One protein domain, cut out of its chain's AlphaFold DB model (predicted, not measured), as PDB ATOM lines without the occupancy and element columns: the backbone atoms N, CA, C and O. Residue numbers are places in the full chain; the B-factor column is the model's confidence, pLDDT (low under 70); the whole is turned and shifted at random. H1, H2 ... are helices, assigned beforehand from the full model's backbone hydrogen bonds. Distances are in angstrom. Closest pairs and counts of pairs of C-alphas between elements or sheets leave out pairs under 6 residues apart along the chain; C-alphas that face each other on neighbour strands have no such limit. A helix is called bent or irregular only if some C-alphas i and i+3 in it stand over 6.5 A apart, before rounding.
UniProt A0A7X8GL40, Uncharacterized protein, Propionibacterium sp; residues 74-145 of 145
ATOM      1  N   LEU A  74     205.630 212.801  86.701       82.31
ATOM      2  CA  LEU A  74     205.578 211.372  86.381       82.31
ATOM      3  C   LEU A  74     206.139 211.050  84.990       82.31
ATOM      4  O   LEU A  74     206.534 209.913  84.749       82.31
ATOM      5  N   LYS A  75     206.198 212.030  84.079       83.88
ATOM      6  CA  LYS A  75     206.799 211.824  82.760       83.88
ATOM      7  C   LYS A  75     208.322 211.795  82.862       83.88
ATOM      8  O   LYS A  75     208.956 210.934  82.263       83.88
ATOM      9  N   ALA A  76     208.910 212.684  83.662       84.69
ATOM     10  CA  ALA A  76     210.337 212.630  83.975       84.69
ATOM     11  C   ALA A  76     210.734 211.352  84.743       84.69
ATOM     12  O   ALA A  76     211.903 210.973  84.716       84.69
ATOM     13  N   ALA A  77     209.771 210.681  85.388       88.12
ATOM     14  CA  ALA A  77     209.974 209.418  86.093       88.12
ATOM     15  C   ALA A  77     209.903 208.163  85.197       88.12
ATOM     16  O   ALA A  77     210.302 207.090  85.645       88.12
ATOM     17  N   GLU A  78     209.449 208.263  83.937       90.44
ATOM     18  CA  GLU A  78     209.359 207.111  83.018       90.44
ATOM     19  C   GLU A  78     210.665 206.302  82.863       90.44
ATOM     20  O   GLU A  78     210.579 205.073  82.839       90.44
ATOM     21  N   PRO A  79     211.870 206.912  82.836       91.50
ATOM     22  CA  PRO A  79     213.126 206.160  82.775       91.50
ATOM     23  C   PRO A  79     213.408 205.291  84.010       91.50
ATOM     24  O   PRO A  79     214.296 204.443  83.968       91.50
ATOM     25  N   TYR A  80     212.683 205.509  85.108       92.31
ATOM     26  CA  TYR A  80     212.905 204.878  86.410       92.31
ATOM     27  C   TYR A  80     211.767 203.929  86.816       92.31
ATOM     28  O   TYR A  80     211.681 203.523  87.977       92.31
ATOM     29  N   ILE A  81     210.887 203.562  85.879       94.00
ATOM     30  CA  ILE A  81     209.866 202.536  86.111       94.00
ATOM     31  C   ILE A  81     210.571 201.218  86.462       94.00
ATOM     32  O   ILE A  81     211.373 200.703  85.684       94.00
ATOM     33  N   ASN A  82     210.257 200.651  87.629       94.31
ATOM     34  CA  ASN A  82     210.691 199.298  87.968       94.31
ATOM     35  C   ASN A  82     209.959 198.297  87.069       94.31
ATOM     36  O   ASN A  82     208.736 198.352  86.947       94.31
ATOM     37  N   VAL A  83     210.703 197.376  86.456       95.69
ATOM     38  CA  VAL A  83     210.173 196.436  85.461       95.69
ATOM     39  C   VAL A  83     210.482 194.991  85.826       95.69
ATOM     40  O   VAL A  83     211.500 194.682  86.447       95.69
ATOM     41  N   TRP A  84     209.611 194.089  85.381       95.62
ATOM     42  CA  TRP A  84     209.917 192.666  85.306       95.62
ATOM     43  C   TRP A  84     210.856 192.420  84.126       95.62
ATOM     44  O   TRP A  84     210.574 192.849  83.008       95.62
ATOM     45  N   VAL A  85     211.969 191.730  84.368       95.88
ATOM     46  CA  VAL A  85     212.984 191.451  83.342       95.88
ATOM     47  C   VAL A  85     213.234 189.955  83.272       95.88
ATOM     48  O   VAL A  85     213.404 189.291  84.293       95.88
ATOM     49  N   VAL A  86     213.278 189.432  82.050       96.38
ATOM     50  CA  VAL A  86     213.532 188.021  81.749       96.38
ATOM     51  C   VAL A  86     214.579 187.907  80.642       96.38
ATOM     52  O   VAL A  86     214.903 188.897  79.981       96.38
ATOM     53  N   ARG A  87     215.133 186.707  80.422       97.38
ATOM     54  CA  ARG A  87     215.937 186.461  79.216       97.38
ATOM     55  C   ARG A  87     215.022 186.512  77.994       97.38
ATOM     56  O   ARG A  87     213.841 186.196  78.089       97.38
ATOM     57  N   SER A  88     215.573 186.856  76.833       95.44
ATOM     58  CA  SER A  88     214.794 186.954  75.590       95.44
ATOM     59  C   SER A  88     214.055 185.660  75.229       95.44
ATOM     60  O   SER A  88     212.950 185.715  74.705       95.44
ATOM     61  N   GLU A  89     214.641 184.503  75.539       97.12
ATOM     62  CA  GLU A  89     214.044 183.178  75.319       97.12
ATOM     63  C   GLU A  89     212.849 182.864  76.237       97.12
ATOM     64  O   GLU A  89     212.062 181.977  75.919       97.12
ATOM     65  N   ASP A  90     212.693 183.601  77.340       97.56
ATOM     66  CA  ASP A  90     211.675 183.359  78.368       97.56
ATOM     67  C   ASP A  90     210.450 184.291  78.231       97.56
ATOM     68  O   ASP A  90     209.549 184.243  79.066       97.56
ATOM     69  N   VAL A  91     210.398 185.166  77.216       93.94
ATOM     70  CA  VAL A  91     209.348 186.202  77.088       93.94
ATOM     71  C   VAL A  91     207.926 185.623  77.011       93.94
ATOM     72  O   VAL A  91     206.982 186.205  77.543       93.94
ATOM     73  N   ASP A  92     207.788 184.440  76.414       95.19
ATOM     74  CA  ASP A  92     206.511 183.740  76.257       95.19
ATOM     75  C   ASP A  92     206.286 182.659  77.335       95.19
ATOM     76  O   ASP A  92     205.352 181.857  77.228       95.19
ATOM     77  N   ASP A  93     207.114 182.605  78.388       98.19
ATOM     78  CA  ASP A  93     206.939 181.629  79.465       98.19
ATOM     79  C   ASP A  93     205.616 181.876  80.213       98.19
ATOM     80  O   ASP A  93     205.377 182.924  80.820       98.19
ATOM     81  N   ALA A  94     204.728 180.880  80.178       97.88
ATOM     82  CA  ALA A  94     203.394 180.984  80.761       97.88
ATOM     83  C   ALA A  94     203.412 181.164  82.291       97.88
ATOM     84  O   ALA A  94     202.506 181.786  82.847       97.88
ATOM     85  N   THR A  95     204.424 180.637  82.981       98.12
ATOM     86  CA  THR A  95     204.569 180.773  84.436       98.12
ATOM     87  C   THR A  95     204.989 182.192  84.799       98.12
ATOM     88  O   THR A  95     204.421 182.781  85.719       98.12
ATOM     89  N   LEU A  96     205.946 182.760  84.062       97.38
ATOM     90  CA  LEU A  96     206.412 184.131  84.277       97.38
ATOM     91  C   LEU A  96     205.315 185.145  83.949       97.38
ATOM     92  O   LEU A  96     205.046 186.033  84.756       97.38
ATOM     93  N   ASN A  97     204.599 184.955  82.840       95.56
ATOM     94  CA  ASN A  97     203.440 185.786  82.511       95.56
ATOM     95  C   ASN A  97     202.356 185.693  83.593       95.56
ATOM     96  O   ASN A  97     201.791 186.712  83.997       95.56
ATOM     97  N   LYS A  98     202.129 184.499  84.162       97.50
ATOM     98  CA  LYS A  98     201.180 184.352  85.268       97.50
ATOM     99  C   LYS A  98     201.615 185.096  86.534       97.50
ATOM    100  O   LYS A  98     200.762 185.626  87.245       97.50
ATOM    101  N   LEU A  99     202.915 185.149  86.824       97.12
ATOM    102  CA  LEU A  99     203.449 185.921  87.946       97.12
ATOM    103  C   LEU A  99     203.184 187.423  87.769       97.12
ATOM    104  O   LEU A  99     202.745 188.070  88.718       97.12
ATOM    105  N   VAL A 100     203.393 187.956  86.562       95.69
ATOM    106  CA  VAL A 100     203.120 189.369  86.250       95.69
ATOM    107  C   VAL A 100     201.635 189.689  86.422       95.69
ATOM    108  O   VAL A 100     201.304 190.700  87.037       95.69
ATOM    109  N   GLU A 101     200.733 188.820  85.958       95.44
ATOM    110  CA  GLU A 101     199.289 188.987  86.185       95.44
ATOM    111  C   GLU A 101     198.941 189.049  87.680       95.44
ATOM    112  O   GLU A 101     198.158 189.897  88.096       95.44
ATOM    113  N   ILE A 102     199.521 188.159  88.494       97.19
ATOM    114  CA  ILE A 102     199.276 188.120  89.944       97.19
ATOM    115  C   ILE A 102     199.813 189.382  90.626       97.19
ATOM    116  O   ILE A 102     199.175 189.890  91.543       97.19
ATOM    117  N   TYR A 103     200.960 189.905  90.186       96.62
ATOM    118  CA  TYR A 103     201.530 191.127  90.753       96.62
ATOM    119  C   TYR A 103     200.600 192.340  90.602       96.62
ATOM    120  O   TYR A 103     200.546 193.187  91.489       96.62
ATOM    121  N   HIS A 104     199.836 192.397  89.508       95.88
ATOM    122  CA  HIS A 104     198.871 193.467  89.247       95.88
ATOM    123  C   HIS A 104     197.508 193.247  89.921       95.88
ATOM    124  O   HIS A 104     196.591 194.048  89.728       95.88
ATOM    125  N   ASP A 105     197.349 192.195  90.732       97.50
ATOM    126  CA  ASP A 105     196.150 192.039  91.548       97.50
ATOM    127  C   ASP A 105     195.981 193.254  92.487       97.50
ATOM    128  O   ASP A 105     196.951 193.677  93.131       97.50
ATOM    129  N   PRO A 106     194.765 193.818  92.623       96.75
ATOM    130  CA  PRO A 106     194.538 194.994  93.458       96.75
ATOM    131  C   PRO A 106     194.997 194.840  94.912       96.75
ATOM    132  O   PRO A 106     195.377 195.833  95.530       96.75
ATOM    133  N   SER A 107     194.975 193.625  95.474       97.19
ATOM    134  CA  SER A 107     195.455 193.385  96.838       97.19
ATOM    135  C   SER A 107     196.978 193.486  96.950       97.19
ATOM    136  O   SER A 107     197.479 194.012  97.943       97.19
ATOM    137  N   VAL A 108     197.711 193.054  95.919       96.50
ATOM    138  CA  VAL A 108     199.176 193.143  95.859       96.50
ATOM    139  C   VAL A 108     199.605 194.588  95.635       96.50
ATOM    140  O   VAL A 108     200.434 195.102  96.384       96.50
ATOM    141  N   ILE A 109     198.984 195.276  94.673       95.75
ATOM    142  CA  ILE A 109     199.242 196.700  94.429       95.75
ATOM    143  C   ILE A 109     198.876 197.541  95.659       95.75
ATOM    144  O   ILE A 109     199.631 198.438  96.029       95.75
ATOM    145  N   GLY A 110     197.767 197.237  96.339       95.19
ATOM    146  CA  GLY A 110     197.396 197.898  97.591       95.19
ATOM    147  C   GLY A 110     198.466 197.739  98.675       95.19
ATOM    148  O   GLY A 110     198.925 198.735  99.230       95.19
ATOM    149  N   ALA A 111     198.929 196.507  98.910       94.12
ATOM    150  CA  ALA A 111     199.991 196.236  99.878       94.12
ATOM    151  C   ALA A 111     201.308 196.956  99.528       94.12
ATOM    152  O   ALA A 111     201.945 197.522 100.414       94.12
ATOM    153  N   LEU A 112     201.684 196.992  98.243       92.06
ATOM    154  CA  LEU A 112     202.862 197.718  97.759       92.06
ATOM    155  C   LEU A 112     202.782 199.214  98.095       92.06
ATOM    156  O   LEU A 112     203.755 199.791  98.584       92.06
ATOM    157  N   LEU A 113     201.644 199.853  97.815       91.38
ATOM    158  CA  LEU A 113     201.455 201.285  98.059       91.38
ATOM    159  C   LEU A 113     201.473 201.616  99.557       91.38
ATOM    160  O   LEU A 113     202.070 202.626  99.945       91.38
ATOM    161  N   ASP A 114     200.873 200.754 100.382       89.75
ATOM    162  CA  ASP A 114     200.860 200.886 101.841       89.75
ATOM    163  C   ASP A 114     202.271 200.746 102.434       89.75
ATOM    164  O   ASP A 114     202.700 201.589 103.225       89.75
ATOM    165  N   GLU A 115     203.029 199.725 102.015       86.88
ATOM    166  CA  GLU A 115     204.413 199.499 102.456       86.88
ATOM    167  C   GLU A 115     205.328 200.669 102.073       86.88
ATOM    168  O   GLU A 115     206.152 201.121 102.872       86.88
ATOM    169  N   ASN A 116     205.124 201.227 100.879       86.56
ATOM    170  CA  ASN A 116     205.868 202.383 100.387       86.56
ATOM    171  C   ASN A 116     205.309 203.723 100.887       86.56
ATOM    172  O   ASN A 116     205.785 204.771 100.457       86.56
ATOM    173  N   LYS A 117     204.310 203.734 101.781       86.56
ATOM    174  CA  LYS A 117     203.759 204.954 102.399       86.56
ATOM    175  C   LYS A 117     203.418 206.051 101.370       86.56
ATOM    176  O   LYS A 117     203.644 207.236 101.612       86.56
ATOM    177  N   GLY A 118     202.907 205.652 100.202       81.38
ATOM    178  CA  GLY A 118     202.525 206.569  99.123       81.38
ATOM    179  C   GLY A 118     203.672 207.154  98.287       81.38
ATOM    180  O   GLY A 118     203.412 208.029  97.465       81.38
ATOM    181  N   THR A 119     204.920 206.694  98.444       87.50
ATOM    182  CA  THR A 119     206.026 207.101  97.551       87.50
ATOM    183  C   THR A 119     206.126 206.271  96.279       87.50
ATOM    184  O   THR A 119     206.888 206.620  95.383       87.50
ATOM    185  N   ALA A 120     205.416 205.146  96.210       89.81
ATOM    186  CA  ALA A 120     205.326 204.331  95.009       89.81
ATOM    187  C   ALA A 120     204.118 204.757  94.168       89.81
ATOM    188  O   ALA A 120     203.073 205.133  94.699       89.81
ATOM    189  N   VAL A 121     204.256 204.648  92.849       91.12
ATOM    190  CA  VAL A 121     203.170 204.843  91.887       91.12
ATOM    191  C   VAL A 121     202.959 203.523  91.165       91.12
ATOM    192  O   VAL A 121     203.910 202.947  90.638       91.12
ATOM    193  N   ALA A 122     201.721 203.033  91.157       92.25
ATOM    194  CA  ALA A 122     201.372 201.853  90.381       92.25
ATOM    195  C   ALA A 122     201.454 202.186  88.886       92.25
ATOM    196  O   ALA A 122     200.843 203.151  88.423       92.25
ATOM    197  N   VAL A 123     202.214 201.386  88.143       92.88
ATOM    198  CA  VAL A 123     202.379 201.514  86.694       92.88
ATOM    199  C   VAL A 123     201.944 200.201  86.065       92.88
ATOM    200  O   VAL A 123     202.491 199.158  86.401       92.88
ATOM    201  N   ASP A 124     200.981 200.279  85.154       92.88
ATOM    202  CA  ASP A 124     200.484 199.149  84.371       92.88
ATOM    203  C   ASP A 124     200.645 199.505  82.889       92.88
ATOM    204  O   ASP A 124     199.775 200.119  82.269       92.88
ATOM    205  N   LYS A 125     201.852 199.253  82.372       94.19
ATOM    206  CA  LYS A 125     202.222 199.452  80.966       94.19
ATOM    207  C   LYS A 125     202.427 198.087  80.325       94.19
ATOM    208  O   LYS A 125     203.002 197.181  80.926       94.19
ATOM    209  N   THR A 126     202.005 197.958  79.077       94.56
ATOM    210  CA  THR A 126     202.226 196.757  78.272       94.56
ATOM    211  C   THR A 126     203.719 196.534  77.999       94.56
ATOM    212  O   THR A 126     204.502 197.490  77.999       94.56
ATOM    213  N   PRO A 127     204.137 195.294  77.673       93.31
ATOM    214  CA  PRO A 127     205.513 195.024  77.267       93.31
ATOM    215  C   PRO A 127     205.984 195.920  76.115       93.31
ATOM    216  O   PRO A 127     207.107 196.410  76.154       93.31
ATOM    217  N   GLN A 128     205.125 196.188  75.124       95.31
ATOM    218  CA  GLN A 128     205.479 197.050  73.995       95.31
ATOM    219  C   GLN A 128     205.720 198.498  74.435       95.31
ATOM    220  O   GLN A 128     206.721 199.081  74.040       95.31
ATOM    221  N   GLU A 129     204.867 199.064  75.292       96.06
ATOM    222  CA  GLU A 129     205.065 200.429  75.801       96.06
ATOM    223  C   GLU A 129     206.377 200.565  76.582       96.06
ATOM    224  O   GLU A 129     207.064 201.578  76.462       96.06
ATOM    225  N   LEU A 130     206.754 199.546  77.361       95.75
ATOM    226  CA  LEU A 130     208.034 199.530  78.073       95.75
ATOM    227  C   LEU A 130     209.226 199.427  77.107       95.75
ATOM    228  O   LEU A 130     210.234 200.105  77.312       95.75
ATOM    229  N   GLN A 131     209.112 198.629  76.040       95.69
ATOM    230  CA  GLN A 131     210.142 198.532  74.997       95.69
ATOM    231  C   GLN A 131     210.279 199.826  74.186       95.69
ATOM    232  O   GLN A 131     211.393 200.213  73.833       95.69
ATOM    233  N   ASP A 132     209.178 200.531  73.929       96.06
ATOM    234  CA  ASP A 132     209.195 201.826  73.243       96.06
ATOM    235  C   ASP A 132     209.892 202.892  74.104       96.06
ATOM    236  O   ASP A 132     210.728 203.647  73.600       96.06
ATOM    237  N   ILE A 133     209.612 202.916  75.416       94.19
ATOM    238  CA  ILE A 133     210.316 203.783  76.376       94.19
ATOM    239  C   ILE A 133     211.813 203.458  76.383       94.19
ATOM    240  O   ILE A 133     212.632 204.368  76.255       94.19
ATOM    241  N   LEU A 134     212.176 202.174  76.483       94.25
ATOM    242  CA  LEU A 134     213.574 201.741  76.459       94.25
ATOM    243  C   LEU A 134     214.273 202.170  75.163       94.25
ATOM    244  O   LEU A 134     215.346 202.761  75.219       94.25
ATOM    245  N   THR A 135     213.646 201.940  74.010       95.38
ATOM    246  CA  THR A 135     214.191 202.328  72.700       95.38
ATOM    247  C   THR A 135     214.440 203.834  72.634       95.38
ATOM    248  O   THR A 135     215.514 204.267  72.220       95.38
ATOM    249  N   GLY A 136     213.489 204.644  73.110       92.94
ATOM    250  CA  GLY A 136     213.650 206.096  73.174       92.94
ATOM    251  C   GLY A 136     214.820 206.534  74.061       92.94
ATOM    252  O   GLY A 136     215.550 207.463  73.707       92.94
ATOM    253  N   LEU A 137     215.040 205.850  75.190       91.00
ATOM    254  CA  LEU A 137     216.195 206.093  76.058       91.00
ATOM    255  C   LEU A 137     217.505 205.701  75.372       91.00
ATOM    256  O   LEU A 137     218.459 206.471  75.400       91.00
ATOM    257  N   GLU A 138     217.557 204.543  74.719       92.12
ATOM    258  CA  GLU A 138     218.739 204.103  73.976       92.12
ATOM    259  C   GLU A 138     219.111 205.061  72.842       92.12
ATOM    260  O   GLU A 138     220.289 205.377  72.658       92.12
ATOM    261  N   ASP A 139     218.128 205.557  72.095       92.31
ATOM    262  CA  ASP A 139     218.357 206.515  71.015       92.31
ATOM    263  C   ASP A 139     218.872 207.856  71.543       92.31
ATOM    264  O   ASP A 139     219.798 208.435  70.964       92.31
ATOM    265  N   LEU A 140     218.344 208.318  72.682       86.12
ATOM    266  CA  LEU A 140     218.863 209.501  73.365       86.12
ATOM    267  C   LEU A 140     220.348 209.325  73.707       86.12
ATOM    268  O   LEU A 140     221.143 210.222  73.429       86.12
ATOM    269  N   ILE A 141     220.730 208.165  74.244       84.69
ATOM    270  CA  ILE A 141     222.121 207.844  74.596       84.69
ATOM    271  C   ILE A 141     223.010 207.842  73.348       84.69
ATOM    272  O   ILE A 141     224.071 208.464  73.342       84.69
ATOM    273  N   ARG A 142     222.568 207.187  72.268       87.00
ATOM    274  CA  ARG A 142     223.313 207.124  70.997       87.00
ATOM    275  C   ARG A 142     223.521 208.499  70.368       87.00
ATOM    276  O   ARG A 142     224.534 208.707  69.717       87.00
ATOM    277  N   SER A 143     222.582 209.426  70.547       83.31
ATOM    278  CA  SER A 143     222.669 210.778  69.976       83.31
ATOM    279  C   SER A 143     223.701 211.689  70.656       83.31
ATOM    280  O   SER A 143     223.993 212.764  70.133       83.31
ATOM    281  N   GLN A 144     224.233 211.277  71.810       72.44
ATOM    282  CA  GLN A 144     225.136 212.073  72.647       72.44
ATOM    283  C   GLN A 144     226.583 211.553  72.678       72.44
ATOM    284  O   GLN A 144     227.438 212.205  73.278       72.44
ATOM    285  N   GLY A 145     226.853 210.395  72.063       59.38
ATOM    286  CA  GLY A 145     228.196 209.818  71.898       59.38
ATOM    287  C   GLY A 145     228.785 210.106  70.525       59.38
ATOM    288  O   GLY A 145     230.020 210.285  70.456       59.38
TER     289      GLY A 145
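AT A GLANCE: This is residues 74 to 145 of the 145 residues of an uncharacterized protein of Propionibacterium sp (UniProt A0A7X8GL40). The model is a loose, flat frame of three separate helices: H1 and H2 follow each other along one side and make an open corner, and H3 reaches away to the other side, its last residues sticking out with the tail as an arm. A long stretch with no named element, residues 74 to 93, runs through the space between them before H1 begins, and the long link from H2 leads back to H3. The printed part has 72 residues, with three named helices in the order H1, H2, H3 and no named strand; the class is all helix, and the helices hold 36 of the residues. The whole is loose, with a radius of gyration of the C-alphas of 14.6 A, and the C-alphas span 43 by 32 by 14 A.

HOW THE PARTS SIT: Residues 74 to 93 come first, and their C-alphas lie 3 to 18 A from the mean of all C-alphas. H1, residues 94 to 103, is joined by a tight link of 2 residues to H2, residues 106 to 115. The two are close but not clearly touching, with 2 pairs of C-alphas within 8 A; the closest C-alphas, those of Tyr 103 and Ile 109, are 7.1 A apart. Their lines stand at a steep tilt of 58 degrees and they run the same way, with their centres 16.7 A apart. A long link of 11 residues leads from H2 to H3, residues 127 to 142. H3 is apart from H1 and also apart from H2. In H1, H2 and H3 every O i to N i+4 pair is within hydrogen-bond range, and no helix is bent.

IN THESE COORDINATES: The printed part begins with Leu 74, its C-alpha at (205.578, 211.372, 86.381). H1 runs from Ala 94, C-alpha at (203.394, 180.984, 80.761), to Tyr 103, 14.4 A from first to last C-alpha. H2 runs from Pro 106 to Glu 115, 14.1 A from first to last C-alpha. H3, the longest helix with 16 residues, runs 22.4 A from Pro 127 to Arg 142, whose C-alpha is at (223.313, 207.124, 70.997).

THE WHOLE: The C-alphas of Ser 107 and Gly 145 are the two farthest apart, at 44.3 A. Residues 114 to 119 stand free, and so do residues 138 to 145, of which 138 to 142 belong to H3. Without these stretches the body has 58 residues and spans 31 by 30 by 13 A. The printed part has no cut and ends at the chain's last residue, Gly 145. The mean pLDDT of the printed part is 92.3, and one residue, 145, is under 70.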